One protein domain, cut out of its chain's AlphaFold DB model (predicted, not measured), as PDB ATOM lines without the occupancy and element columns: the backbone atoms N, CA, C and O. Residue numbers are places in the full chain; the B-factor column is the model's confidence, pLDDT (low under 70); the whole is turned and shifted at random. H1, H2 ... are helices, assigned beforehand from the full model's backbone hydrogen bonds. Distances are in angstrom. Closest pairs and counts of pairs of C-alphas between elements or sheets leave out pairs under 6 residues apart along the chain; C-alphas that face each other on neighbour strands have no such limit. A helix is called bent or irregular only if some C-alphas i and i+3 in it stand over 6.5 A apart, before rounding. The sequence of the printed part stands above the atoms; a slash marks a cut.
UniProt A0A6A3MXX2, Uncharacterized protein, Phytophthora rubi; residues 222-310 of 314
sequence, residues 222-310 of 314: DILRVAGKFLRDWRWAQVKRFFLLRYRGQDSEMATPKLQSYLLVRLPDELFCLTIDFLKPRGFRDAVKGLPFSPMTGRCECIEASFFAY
ATOM      1  N   ASP A 222     207.820 250.505 263.254       96.25
ATOM      2  CA  ASP A 222     208.960 251.305 262.801       96.25
ATOM      3  C   ASP A 222     210.135 250.463 262.292       96.25
ATOM      4  O   ASP A 222     210.771 250.830 261.303       96.25
ATOM      5  N   ILE A 223     210.379 249.292 262.885       95.69
ATOM      6  CA  ILE A 223     211.397 248.352 262.399       95.69
ATOM      7  C   ILE A 223     210.988 247.831 261.013       95.69
ATOM      8  O   ILE A 223     211.800 247.805 260.083       95.69
ATOM      9  N   LEU A 224     209.708 247.485 260.833       93.44
ATOM     10  CA  LEU A 224     209.168 247.081 259.530       93.44
ATOM     11  C   LEU A 224     209.249 248.218 258.502       93.44
ATOM     12  O   LEU A 224     209.557 247.976 257.332       93.44
ATOM     13  N   ARG A 225     209.040 249.470 258.927       94.62
ATOM     14  CA  ARG A 225     209.193 250.658 258.076       94.62
ATOM     15  C   ARG A 225     210.630 250.805 257.565       94.62
ATOM     16  O   ARG A 225     210.810 251.050 256.367       94.62
ATOM     17  N   VAL A 226     211.632 250.608 258.427       96.06
ATOM     18  CA  VAL A 226     213.061 250.627 258.053       96.06
ATOM     19  C   VAL A 226     213.397 249.484 257.086       96.06
ATOM     20  O   VAL A 226     214.005 249.721 256.037       96.06
ATOM     21  N   ALA A 227     212.922 248.262 257.352       94.06
ATOM     22  CA  ALA A 227     213.073 247.131 256.427       94.06
ATOM     23  C   ALA A 227     212.438 247.416 255.052       94.06
ATOM     24  O   ALA A 227     213.015 247.119 254.002       94.06
ATOM     25  N   GLY A 228     211.254 248.033 255.043       90.38
ATOM     26  CA  GLY A 228     210.552 248.435 253.827       90.38
ATOM     27  C   GLY A 228     211.301 249.502 253.024       90.38
ATOM     28  O   GLY A 228     211.255 249.479 251.793       90.38
ATOM     29  N   LYS A 229     212.027 250.408 253.694       93.00
ATOM     30  CA  LYS A 229     212.887 251.415 253.048       93.00
ATOM     31  C   LYS A 229     214.025 250.750 252.274       93.00
ATOM     32  O   LYS A 229     214.179 251.037 251.092       93.00
ATOM     33  N   PHE A 230     214.699 249.756 252.861       93.50
ATOM     34  CA  PHE A 230     215.701 248.961 252.137       93.50
ATOM     35  C   PHE A 230     215.130 248.309 250.876       93.50
ATOM     36  O   PHE A 230     215.751 248.361 249.817       93.50
ATOM     37  N   LEU A 231     213.939 247.707 250.970       88.19
ATOM     38  CA  LEU A 231     213.300 247.059 249.826       88.19
ATOM     39  C   LEU A 231     213.026 248.049 248.687       88.19
ATOM     40  O   LEU A 231     213.248 247.718 247.519       88.19
ATOM     41  N   ARG A 232     212.557 249.258 249.021       88.31
ATOM     42  CA  ARG A 232     212.334 250.334 248.048       88.31
ATOM     43  C   ARG A 232     213.633 250.775 247.393       88.31
ATOM     44  O   ARG A 232     213.702 250.771 246.166       88.31
ATOM     45  N   ASP A 233     214.655 251.074 248.183       89.56
ATOM     46  CA  ASP A 233     215.947 251.559 247.695       89.56
ATOM     47  C   ASP A 233     216.643 250.520 246.819       89.56
ATOM     48  O   ASP A 233     217.126 250.813 245.722       89.56
ATOM     49  N   TRP A 234     216.640 249.270 247.279       89.25
ATOM     50  CA  TRP A 234     217.178 248.147 246.533       89.25
ATOM     51  C   TRP A 234     216.431 247.968 245.206       89.25
ATOM     52  O   TRP A 234     217.068 247.845 244.156       89.25
ATOM     53  N   ARG A 235     215.091 248.009 245.228       86.75
ATOM     54  CA  ARG A 235     214.268 247.901 244.017       86.75
ATOM     55  C   ARG A 235     214.561 249.052 243.063       86.75
ATOM     56  O   ARG A 235     214.781 248.803 241.879       86.75
ATOM     57  N   TRP A 236     214.609 250.283 243.565       88.94
ATOM     58  CA  TRP A 236     214.938 251.467 242.778       88.94
ATOM     59  C   TRP A 236     216.301 251.329 242.102       88.94
ATOM     60  O   TRP A 236     216.421 251.568 240.902       88.94
ATOM     61  N   ALA A 237     217.314 250.841 242.818       88.88
ATOM     62  CA  ALA A 237     218.637 250.607 242.250       88.88
ATOM     63  C   ALA A 237     218.619 249.635 241.054       88.88
ATOM     64  O   ALA A 237     219.401 249.834 240.120       88.88
ATOM     65  N   GLN A 238     217.722 248.640 241.051       87.44
ATOM     66  CA  GLN A 238     217.541 247.734 239.911       87.44
ATOM     67  C   GLN A 238     216.801 248.398 238.753       87.44
ATOM     68  O   GLN A 238     217.176 248.223 237.595       87.44
ATOM     69  N   VAL A 239     215.736 249.145 239.055       90.56
ATOM     70  CA  VAL A 239     214.799 249.588 238.017       90.56
ATOM     71  C   VAL A 239     215.142 250.950 237.418       90.56
ATOM     72  O   VAL A 239     214.764 251.219 236.279       90.56
ATOM     73  N   LYS A 240     215.914 251.788 238.124       93.44
ATOM     74  CA  LYS A 240     216.207 253.179 237.733       93.44
ATOM     75  C   LYS A 240     216.736 253.320 236.308       93.44
ATOM     76  O   LYS A 240     216.377 254.258 235.608       93.44
ATOM     77  N   ARG A 241     217.563 252.377 235.843       92.19
ATOM     78  CA  ARG A 241     218.136 252.420 234.487       92.19
ATOM     79  C   ARG A 241     217.072 252.243 233.406       92.19
ATOM     80  O   ARG A 241     217.187 252.868 232.360       92.19
ATOM     81  N   PHE A 242     216.043 251.436 233.658       92.44
ATOM     82  CA  PHE A 242     214.944 251.242 232.712       92.44
ATOM     83  C   PHE A 242     214.053 252.479 232.635       92.44
ATOM     84  O   PHE A 242     213.663 252.866 231.539       92.44
ATOM     85  N   PHE A 243     213.803 253.137 233.771       91.94
ATOM     86  CA  PHE A 243     213.102 254.422 233.798       91.94
ATOM     87  C   PHE A 243     213.887 255.503 233.057       91.94
ATOM     88  O   PHE A 243     213.337 256.148 232.172       91.94
ATOM     89  N   LEU A 244     215.185 255.648 233.341       91.75
ATOM     90  CA  LEU A 244     216.041 256.606 232.634       91.75
ATOM     91  C   LEU A 244     216.096 256.331 231.126       91.75
ATOM     92  O   LEU A 244     216.055 257.272 230.340       91.75
ATOM     93  N   LEU A 245     216.166 255.059 230.718       92.88
ATOM     94  CA  LEU A 245     216.135 254.671 229.307       92.88
ATOM     95  C   LEU A 245     214.800 255.049 228.653       92.88
ATOM     96  O   LEU A 245     214.807 255.618 227.566       92.88
ATOM     97  N   ARG A 246     213.675 254.757 229.319       92.81
ATOM     98  CA  ARG A 246     212.324 255.078 228.845       92.81
ATOM     99  C   ARG A 246     212.142 256.583 228.672       92.81
ATOM    100  O   ARG A 246     211.828 257.015 227.570       92.81
ATOM    101  N   TYR A 247     212.421 257.364 229.716       91.19
ATOM    102  CA  TYR A 247     212.247 258.817 229.688       91.19
ATOM    103  C   TYR A 247     213.167 259.492 228.668       91.19
ATOM    104  O   TYR A 247     212.686 260.256 227.840       91.19
ATOM    105  N   ARG A 248     214.465 259.146 228.627       91.38
ATOM    106  CA  ARG A 248     215.378 259.698 227.605       91.38
ATOM    107  C   ARG A 248     215.014 259.294 226.180       91.38
ATOM    108  O   ARG A 248     215.376 259.996 225.247       91.38
ATOM    109  N   GLY A 249     214.377 258.141 225.994       90.19
ATOM    110  CA  GLY A 249     213.918 257.703 224.678       90.19
ATOM    111  C   GLY A 249     212.632 258.394 224.218       90.19
ATOM    112  O   GLY A 249     212.390 258.443 223.016       90.19
ATOM    113  N   GLN A 250     211.823 258.909 225.147       88.88
ATOM    114  CA  GLN A 250     210.584 259.645 224.863       88.88
ATOM    115  C   GLN A 250     210.807 261.155 224.716       88.88
ATOM    116  O   GLN A 250     210.006 261.826 224.072       88.88
ATOM    117  N   ASP A 251     211.889 261.677 225.287       92.25
ATOM    118  CA  ASP A 251     212.294 263.072 225.154       92.25
ATOM    119  C   ASP A 251     212.672 263.398 223.699       92.25
ATOM    120  O   ASP A 251     213.684 262.922 223.185       92.25
ATOM    121  N   SER A 252     211.861 264.213 223.021       88.25
ATOM    122  CA  SER A 252     212.074 264.575 221.616       88.25
ATOM    123  C   SER A 252     213.371 265.342 221.362       88.25
ATOM    124  O   SER A 252     213.871 265.306 220.240       88.25
ATOM    125  N   GLU A 253     213.917 266.027 222.369       90.69
ATOM    126  CA  GLU A 253     215.141 266.823 222.234       90.69
ATOM    127  C   GLU A 253     216.398 265.970 222.431       90.69
ATOM    128  O   GLU A 253     217.414 266.186 221.770       90.69
ATOM    129  N   MET A 254     216.331 264.969 223.316       84.12
ATOM    130  CA  MET A 254     217.488 264.144 223.690       84.12
ATOM    131  C   MET A 254     217.500 262.740 223.073       84.12
ATOM    132  O   MET A 254     218.520 262.037 223.138       84.12
ATOM    133  N   ALA A 255     216.392 262.290 222.487       83.62
ATOM    134  CA  ALA A 255     216.284 260.935 221.976       83.62
ATOM    135  C   ALA A 255     217.078 260.747 220.676       83.62
ATOM    136  O   ALA A 255     216.758 261.279 219.616       83.62
ATOM    137  N   THR A 256     218.088 259.879 220.726       91.75
ATOM    138  CA  THR A 256     218.705 259.356 219.500       91.75
ATOM    139  C   THR A 256     217.770 258.331 218.839       91.75
ATOM    140  O   THR A 256     217.082 257.594 219.555       91.75
ATOM    141  N   PRO A 257     217.788 258.163 217.501       92.50
ATOM    142  CA  PRO A 257     216.996 257.127 216.823       92.50
ATOM    143  C   PRO A 257     217.252 255.715 217.377       92.50
ATOM    144  O   PRO A 257     216.366 254.863 217.412       92.50
ATOM    145  N   LYS A 258     218.473 255.477 217.875       92.56
ATOM    146  CA  LYS A 258     218.854 254.236 218.554       92.56
ATOM    147  C   LYS A 258     218.164 254.072 219.911       92.56
ATOM    148  O   LYS A 258     217.832 252.952 220.266       92.56
ATOM    149  N   LEU A 259     217.956 255.147 220.674       90.88
ATOM    150  CA  LEU A 259     217.212 255.099 221.938       90.88
ATOM    151  C   LEU A 259     215.722 254.821 221.694       90.88
ATOM    152  O   LEU A 259     215.142 253.970 222.360       90.88
ATOM    153  N   GLN A 260     215.124 255.459 220.688       91.56
ATOM    154  CA  GLN A 260     213.712 255.256 220.337       91.56
ATOM    155  C   GLN A 260     213.402 253.832 219.859       91.56
ATOM    156  O   GLN A 260     212.269 253.365 219.984       91.56
ATOM    157  N   SER A 261     214.399 253.114 219.330       92.56
ATOM    158  CA  SER A 261     214.214 251.735 218.879       92.56
ATOM    159  C   SER A 261     214.191 250.706 220.017       92.56
ATOM    160  O   SER A 261     213.755 249.575 219.788       92.56
ATOM    161  N   TYR A 262     214.590 251.064 221.247       94.19
ATOM    162  CA  TYR A 262     214.506 250.141 222.381       94.19
ATOM    163  C   TYR A 262     213.046 249.834 222.722       94.19
ATOM    164  O   TYR A 262     212.241 250.729 222.972       94.19
ATOM    165  N   LEU A 263     212.725 248.541 222.833       93.31
ATOM    166  CA  LEU A 263     211.375 248.066 223.151       93.31
ATOM    167  C   LEU A 263     210.804 248.738 224.410       93.31
ATOM    168  O   LEU A 263     209.660 249.175 224.404       93.31
ATOM    169  N   LEU A 264     211.621 248.888 225.458       92.25
ATOM    170  CA  LEU A 264     211.219 249.484 226.738       92.25
ATOM    171  C   LEU A 264     210.741 250.941 226.635       92.25
ATOM    172  O   LEU A 264     209.926 251.366 227.453       92.25
ATOM    173  N   VAL A 265     211.230 251.689 225.643       93.62
ATOM    174  CA  VAL A 265     210.807 253.071 225.368       93.62
ATOM    175  C   VAL A 265     209.414 253.087 224.739       93.62
ATOM    176  O   VAL A 265     208.603 253.958 225.038       93.62
ATOM    177  N   ARG A 266     209.127 252.090 223.896       94.06
ATOM    178  CA  ARG A 266     207.895 251.985 223.103       94.06
ATOM    179  C   ARG A 266     206.765 251.222 223.791       94.06
ATOM    180  O   ARG A 266     205.647 251.232 223.285       94.06
ATOM    181  N   LEU A 267     207.042 250.522 224.892       95.12
ATOM    182  CA  LEU A 267     206.012 249.789 225.631       95.12
ATOM    183  C   LEU A 267     204.929 250.754 226.142       95.12
ATOM    184  O   LEU A 267     205.300 251.774 226.721       95.12
ATOM    185  N   PRO A 268     203.632 250.419 226.036       95.38
ATOM    186  CA  PRO A 268     202.571 251.066 226.810       95.38
ATOM    187  C   PRO A 268     202.894 251.091 228.309       95.38
ATOM    188  O   PRO A 268     203.610 250.211 228.804       95.38
ATOM    189  N   ASP A 269     202.386 252.091 229.028       91.00
ATOM    190  CA  ASP A 269     202.682 252.293 230.453       91.00
ATOM    191  C   ASP A 269     202.309 251.068 231.298       91.00
ATOM    192  O   ASP A 269     203.069 250.670 232.182       91.00
ATOM    193  N   GLU A 270     201.208 250.390 230.971       93.19
ATOM    194  CA  GLU A 270     200.739 249.193 231.671       93.19
ATOM    195  C   GLU A 270     201.723 248.026 231.522       93.19
ATOM    196  O   GLU A 270     202.088 247.372 232.503       93.19
ATOM    197  N   LEU A 271     202.208 247.781 230.298       93.69
ATOM    198  CA  LEU A 271     203.172 246.711 230.023       93.69
ATOM    199  C   LEU A 271     204.546 247.022 230.616       93.69
ATOM    200  O   LEU A 271     205.251 246.116 231.073       93.69
ATOM    201  N   PHE A 272     204.930 248.295 230.640       91.38
ATOM    202  CA  PHE A 272     206.147 248.718 231.313       91.38
ATOM    203  C   PHE A 272     206.048 248.502 232.825       91.38
ATOM    204  O   PHE A 272     206.948 247.888 233.396       91.38
ATOM    205  N   CYS A 273     204.939 248.892 233.459       88.06
ATOM    206  CA  CYS A 273     204.701 248.639 234.881       88.06
ATOM    207  C   CYS A 273     204.783 247.142 235.210       88.06
ATOM    208  O   CYS A 273     205.514 246.759 236.125       88.06
ATOM    209  N   LEU A 274     204.138 246.288 234.406       89.69
ATOM    210  CA  LEU A 274     204.240 244.833 234.551       89.69
ATOM    211  C   LEU A 274     205.689 244.352 234.427       89.69
ATOM    212  O   LEU A 274     206.161 243.590 235.268       89.69
ATOM    213  N   THR A 275     206.426 244.833 233.424       88.81
ATOM    214  CA  THR A 275     207.844 244.488 233.230       88.81
ATOM    215  C   THR A 275     208.677 244.855 234.461       88.81
ATOM    216  O   THR A 275     209.469 244.047 234.946       88.81
ATOM    217  N   ILE A 276     208.461 246.048 235.019       89.12
ATOM    218  CA  ILE A 276     209.125 246.524 236.236       89.12
ATOM    219  C   ILE A 276     208.728 245.701 237.472       89.12
ATOM    220  O   ILE A 276     209.563 245.473 238.352       89.12
ATOM    221  N   ASP A 277     207.488 245.223 237.559       84.75
ATOM    222  CA  ASP A 277     207.046 244.318 238.623       84.75
ATOM    223  C   ASP A 277     207.653 242.914 238.506       84.75
ATOM    224  O   ASP A 277     207.981 242.300 239.528       84.75
ATOM    225  N   PHE A 278     207.884 242.424 237.286       84.88
ATOM    226  CA  PHE A 278     208.537 241.134 237.047       84.88
ATOM    227  C   PHE A 278     210.005 241.103 237.484       84.88
ATOM    228  O   PHE A 278     210.500 240.036 237.863       84.88
ATOM    229  N   LEU A 279     210.683 242.256 237.510       81.75
ATOM    230  CA  LEU A 279     212.083 242.393 237.937       81.75
ATOM    231  C   LEU A 279     212.312 242.151 239.444       81.75
ATOM    232  O   LEU A 279     213.451 242.207 239.907       81.75
ATOM    233  N   LYS A 280     211.269 241.830 240.224       76.06
ATOM    234  CA  LYS A 280     211.412 241.373 241.617       76.06
ATOM    235  C   LYS A 280     212.183 240.038 241.664       76.06
ATOM    236  O   LYS A 280     211.681 239.035 241.129       76.06
ATOM    237  N   PRO A 281     213.359 239.965 242.325       67.81
ATOM    238  CA  PRO A 281     214.106 238.722 242.452       67.81
ATOM    239  C   PRO A 281     213.283 237.686 243.188       67.81
ATOM    240  O   PRO A 281     212.493 238.015 244.073       67.81
ATOM    241  N   ARG A 282     213.528 236.416 242.869       67.50
ATOM    242  CA  ARG A 282     212.831 235.289 243.497       67.50
ATOM    243  C   ARG A 282     212.928 235.328 245.028       67.50
ATOM    244  O   ARG A 282     211.907 235.158 245.676       67.50
ATOM    245  N   GLY A 283     214.086 235.699 245.586       66.50
ATOM    246  CA  GLY A 283     214.285 235.823 247.040       66.50
ATOM    247  C   GLY A 283     213.458 236.911 247.742       66.50
ATOM    248  O   GLY A 283     213.406 236.928 248.963       66.50
ATOM    249  N   PHE A 284     212.794 237.803 246.999       67.94
ATOM    250  CA  PHE A 284     211.912 238.838 247.550       67.94
ATOM    251  C   PHE A 284     210.421 238.546 247.337       67.94
ATOM    252  O   PHE A 284     209.583 239.292 247.836       67.94
ATOM    253  N   ARG A 285     210.061 237.495 246.586       66.25
ATOM    254  CA  ARG A 285     208.650 237.184 246.292       66.25
ATOM    255  C   ARG A 285     207.918 236.603 247.500       66.25
ATOM    256  O   ARG A 285     206.730 236.868 247.658       66.25
ATOM    257  N   ASP A 286     208.626 235.881 248.360       64.19
ATOM    258  CA  ASP A 286     208.036 235.243 249.541       64.19
ATOM    259  C   ASP A 286     208.032 236.158 250.775       64.19
ATOM    260  O   ASP A 286     207.103 236.110 251.575       64.19
ATOM    261  N   ALA A 287     208.996 237.082 250.856       57.00
ATOM    262  CA  ALA A 287     209.170 238.044 251.948       57.00
ATOM    263  C   ALA A 287     207.980 239.002 252.164       57.00
ATOM    264  O   ALA A 287     207.822 239.562 253.245       57.00
ATOM    265  N   VAL A 288     207.169 239.238 251.129       55.72
ATOM    266  CA  VAL A 288     206.107 240.263 251.134       55.72
ATOM    267  C   VAL A 288     204.753 239.698 251.568       55.72
ATOM    268  O   VAL A 288     203.854 240.469 251.882       55.72
ATOM    269  N   LYS A 289     204.595 238.370 251.653       59.19
ATOM    270  CA  LYS A 289     203.310 237.748 252.020       59.19
ATOM    271  C   LYS A 289     202.832 238.101 253.440       59.19
ATOM    272  O   LYS A 289     201.649 237.941 253.705       59.19
ATOM    273  N   GLY A 290     203.720 238.587 254.314       54.22
ATOM    274  CA  GLY A 290     203.405 238.973 255.698       54.22
ATOM    275  C   GLY A 290     203.426 240.476 255.996       54.22
ATOM    276  O   GLY A 290     203.143 240.867 257.123       54.22
ATOM    277  N   LEU A 291     203.764 241.338 255.030       53.44
ATOM    278  CA  LEU A 291     203.659 242.788 255.230       53.44
ATOM    279  C   LEU A 291     202.235 243.236 254.878       53.44
ATOM    280  O   LEU A 291     201.695 242.725 253.895       53.44
ATOM    281  N   PRO A 292     201.624 244.175 255.628       46.78
ATOM    282  CA  PRO A 292     200.283 244.670 255.339       46.78
ATOM    283  C   PRO A 292     200.262 245.283 253.937       46.78
ATOM    284  O   PRO A 292     200.715 246.401 253.698       46.78
ATOM    285  N   PHE A 293     199.781 244.492 252.986       43.25
ATOM    286  CA  PHE A 293     199.553 244.894 251.615       43.25
ATOM    287  C   PHE A 293     198.152 245.498 251.591       43.25
ATOM    288  O   PHE A 293     197.179 244.777 251.811       43.25
ATOM    289  N   SER A 294     198.038 246.812 251.381       39.22
ATOM    290  CA  SER A 294     196.734 247.458 251.203       39.22
ATOM    291  C   SER A 294     196.067 246.866 249.951       39.22
ATOM    292  O   SER A 294     196.585 247.054 248.846       39.22
ATOM    293  N   PRO A 295     194.951 246.118 250.068       34.53
ATOM    294  CA  PRO A 295     194.326 245.465 248.920       34.53
ATOM    295  C   PRO A 295     193.573 246.455 248.023       34.53
ATOM    296  O   PRO A 295     193.210 246.105 246.903       34.53
ATOM    297  N   MET A 296     193.322 247.682 248.495       32.12
ATOM    298  CA  MET A 296     192.429 248.623 247.814       32.12
ATOM    299  C   MET A 296     193.027 249.294 246.578       32.12
ATOM    300  O   MET A 296     192.272 249.772 245.738       32.12
ATOM    301  N   THR A 297     194.346 249.301 246.409       42.94
ATOM    302  CA  THR A 297     194.977 249.957 245.253       42.94
ATOM    303  C   THR A 297     195.527 248.973 244.227       42.94
ATOM    304  O   THR A 297     195.868 249.382 243.120       42.94
ATOM    305  N   GLY A 298     195.663 247.680 244.563       34.09
ATOM    306  CA  GLY A 298     196.380 246.710 243.718       34.09
ATOM    307  C   GLY A 298     197.822 247.138 243.385       34.09
ATOM    308  O   GLY A 298     198.475 246.540 242.531       34.09
ATOM    309  N   ARG A 299     198.321 248.184 244.054       40.00
ATOM    310  CA  ARG A 299     199.582 248.875 243.809       40.00
ATOM    311  C   ARG A 299     200.272 249.044 245.151       40.00
ATOM    312  O   ARG A 299     199.655 249.302 246.173       40.00
ATOM    313  N   CYS A 300     201.585 248.884 245.157       40.56
ATOM    314  CA  CYS A 300     202.365 249.185 246.346       40.56
ATOM    315  C   CYS A 300     202.382 250.720 246.487       40.56
ATOM    316  O   CYS A 300     203.103 251.368 245.732       40.56
ATOM    317  N   GLU A 301     201.584 251.299 247.393       41.59
ATOM    318  CA  GLU A 301     201.487 252.760 247.642       41.59
ATOM    319  C   GLU A 301     202.865 253.413 247.854       41.59
ATOM    320  O   GLU A 301     203.104 254.572 247.513       41.59
ATOM    321  N   CYS A 302     203.835 252.626 248.320       42.62
ATOM    322  CA  CYS A 302     205.212 253.047 248.508       42.62
ATOM    323  C   CYS A 302     205.968 253.319 247.190       42.62
ATOM    324  O   CYS A 302     207.041 253.912 247.229       42.62
ATOM    325  N   ILE A 303     205.461 252.866 246.039       43.72
ATOM    326  CA  ILE A 303     206.035 253.164 244.721       43.72
ATOM    327  C   ILE A 303     205.551 254.536 244.270       43.72
ATOM    328  O   ILE A 303     206.388 255.370 243.964       43.72
ATOM    329  N   GLU A 304     204.249 254.822 244.300       42.84
ATOM    330  CA  GLU A 304     203.728 256.112 243.825       42.84
ATOM    331  C   GLU A 304     204.225 257.286 244.684       42.84
ATOM    332  O   GLU A 304     204.766 258.246 244.138       42.84
ATOM    333  N   ALA A 305     204.182 257.182 246.018       45.56
ATOM    334  CA  ALA A 305     204.649 258.266 246.888       45.56
ATOM    335  C   ALA A 305     206.159 258.541 246.750       45.56
ATOM    336  O   ALA A 305     206.588 259.688 246.806       45.56
ATOM    337  N   SER A 306     206.980 257.506 246.528       44.03
ATOM    338  CA  SER A 306     208.420 257.685 246.288       44.03
ATOM    339  C   SER A 306     208.718 258.159 244.862       44.03
ATOM    340  O   SER A 306     209.666 258.906 244.663       44.03
ATOM    341  N   PHE A 307     207.907 257.781 243.870       46.84
ATOM    342  CA  PHE A 307     208.080 258.216 242.480       46.84
ATOM    343  C   PHE A 307     207.837 259.714 242.284       46.84
ATOM    344  O   PHE A 307     208.535 260.336 241.484       46.84
ATOM    345  N   PHE A 308     206.881 260.289 243.018       45.03
ATOM    346  CA  PHE A 308     206.571 261.720 242.948       45.03
ATOM    347  C   PHE A 308     207.357 262.580 243.954       45.03
ATOM    348  O   PHE A 308     207.430 263.791 243.771       45.03
ATOM    349  N   ALA A 309     207.969 261.986 244.988       42.22
ATOM    350  CA  ALA A 309     208.719 262.726 246.012       42.22
ATOM    351  C   ALA A 309     210.219 262.913 245.714       42.22
ATOM    352  O   ALA A 309     210.876 263.671 246.425       42.22
ATOM    353  N   TYR A 310     210.783 262.258 244.690       44.84
ATOM    354  CA  TYR A 310     212.146 262.562 244.241       44.84
ATOM    355  C   TYR A 310     212.118 263.760 243.279       44.84
ATOM    356  O   TYR A 310     211.579 263.632 242.179       44.84
TER     357      TYR A 310
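Overview. This is residues 222 to 310 of the 314 residues of an uncharacterized protein of Phytophthora rubi (UniProt A0A6A3MXX2). A long bent helix, H1, makes the length; the chain folds back through small H2 and H3 and returns loosely past H1 through H4 and H5, and H6 lies crosswise near H1a. The 89 printed residues hold six named helices, H1 to H6 in order, and no named strand: all helix. The whole is loose, radius of gyration of the C-alphas 15.1 A, spanning 46 by 25 by 23 A.

Along the chain. H1, residues 222 to 250, starts at C-alpha 222 (208.960, 251.305, 262.801). By hydrogen bonds one helix, it is bent, C-alphas 238 and 241 being 7.2 A apart: H1a, 222 to 238, 24.7 A; H1b, 241 to 250, 14.2 A. H2 is 257 to 260, H3 263 to 266, H4 269 to 278, 14.2 A, H5 282 to 285, H6 301 to 309, 12.4 A, ending at C-alpha 309 (208.719, 262.726, 246.012).

Arrangement. H1b touches H3, closest C-alphas Arg 246 and Val 265, 4.3 A. H1a and H6 are close but not clearly touching, Arg 232 to Cys 302 C-alphas 7.6 A, a steep tilt of 65 degrees. O i to N i+4 pairs are within hydrogen-bond range throughout H1a, H1b and H4, and 4 of 5 in H6.

Size, cuts and confidence. The printed part has no cut. The link H5 to H6 is long, and residues 281 to 310 have pLDDT under 70.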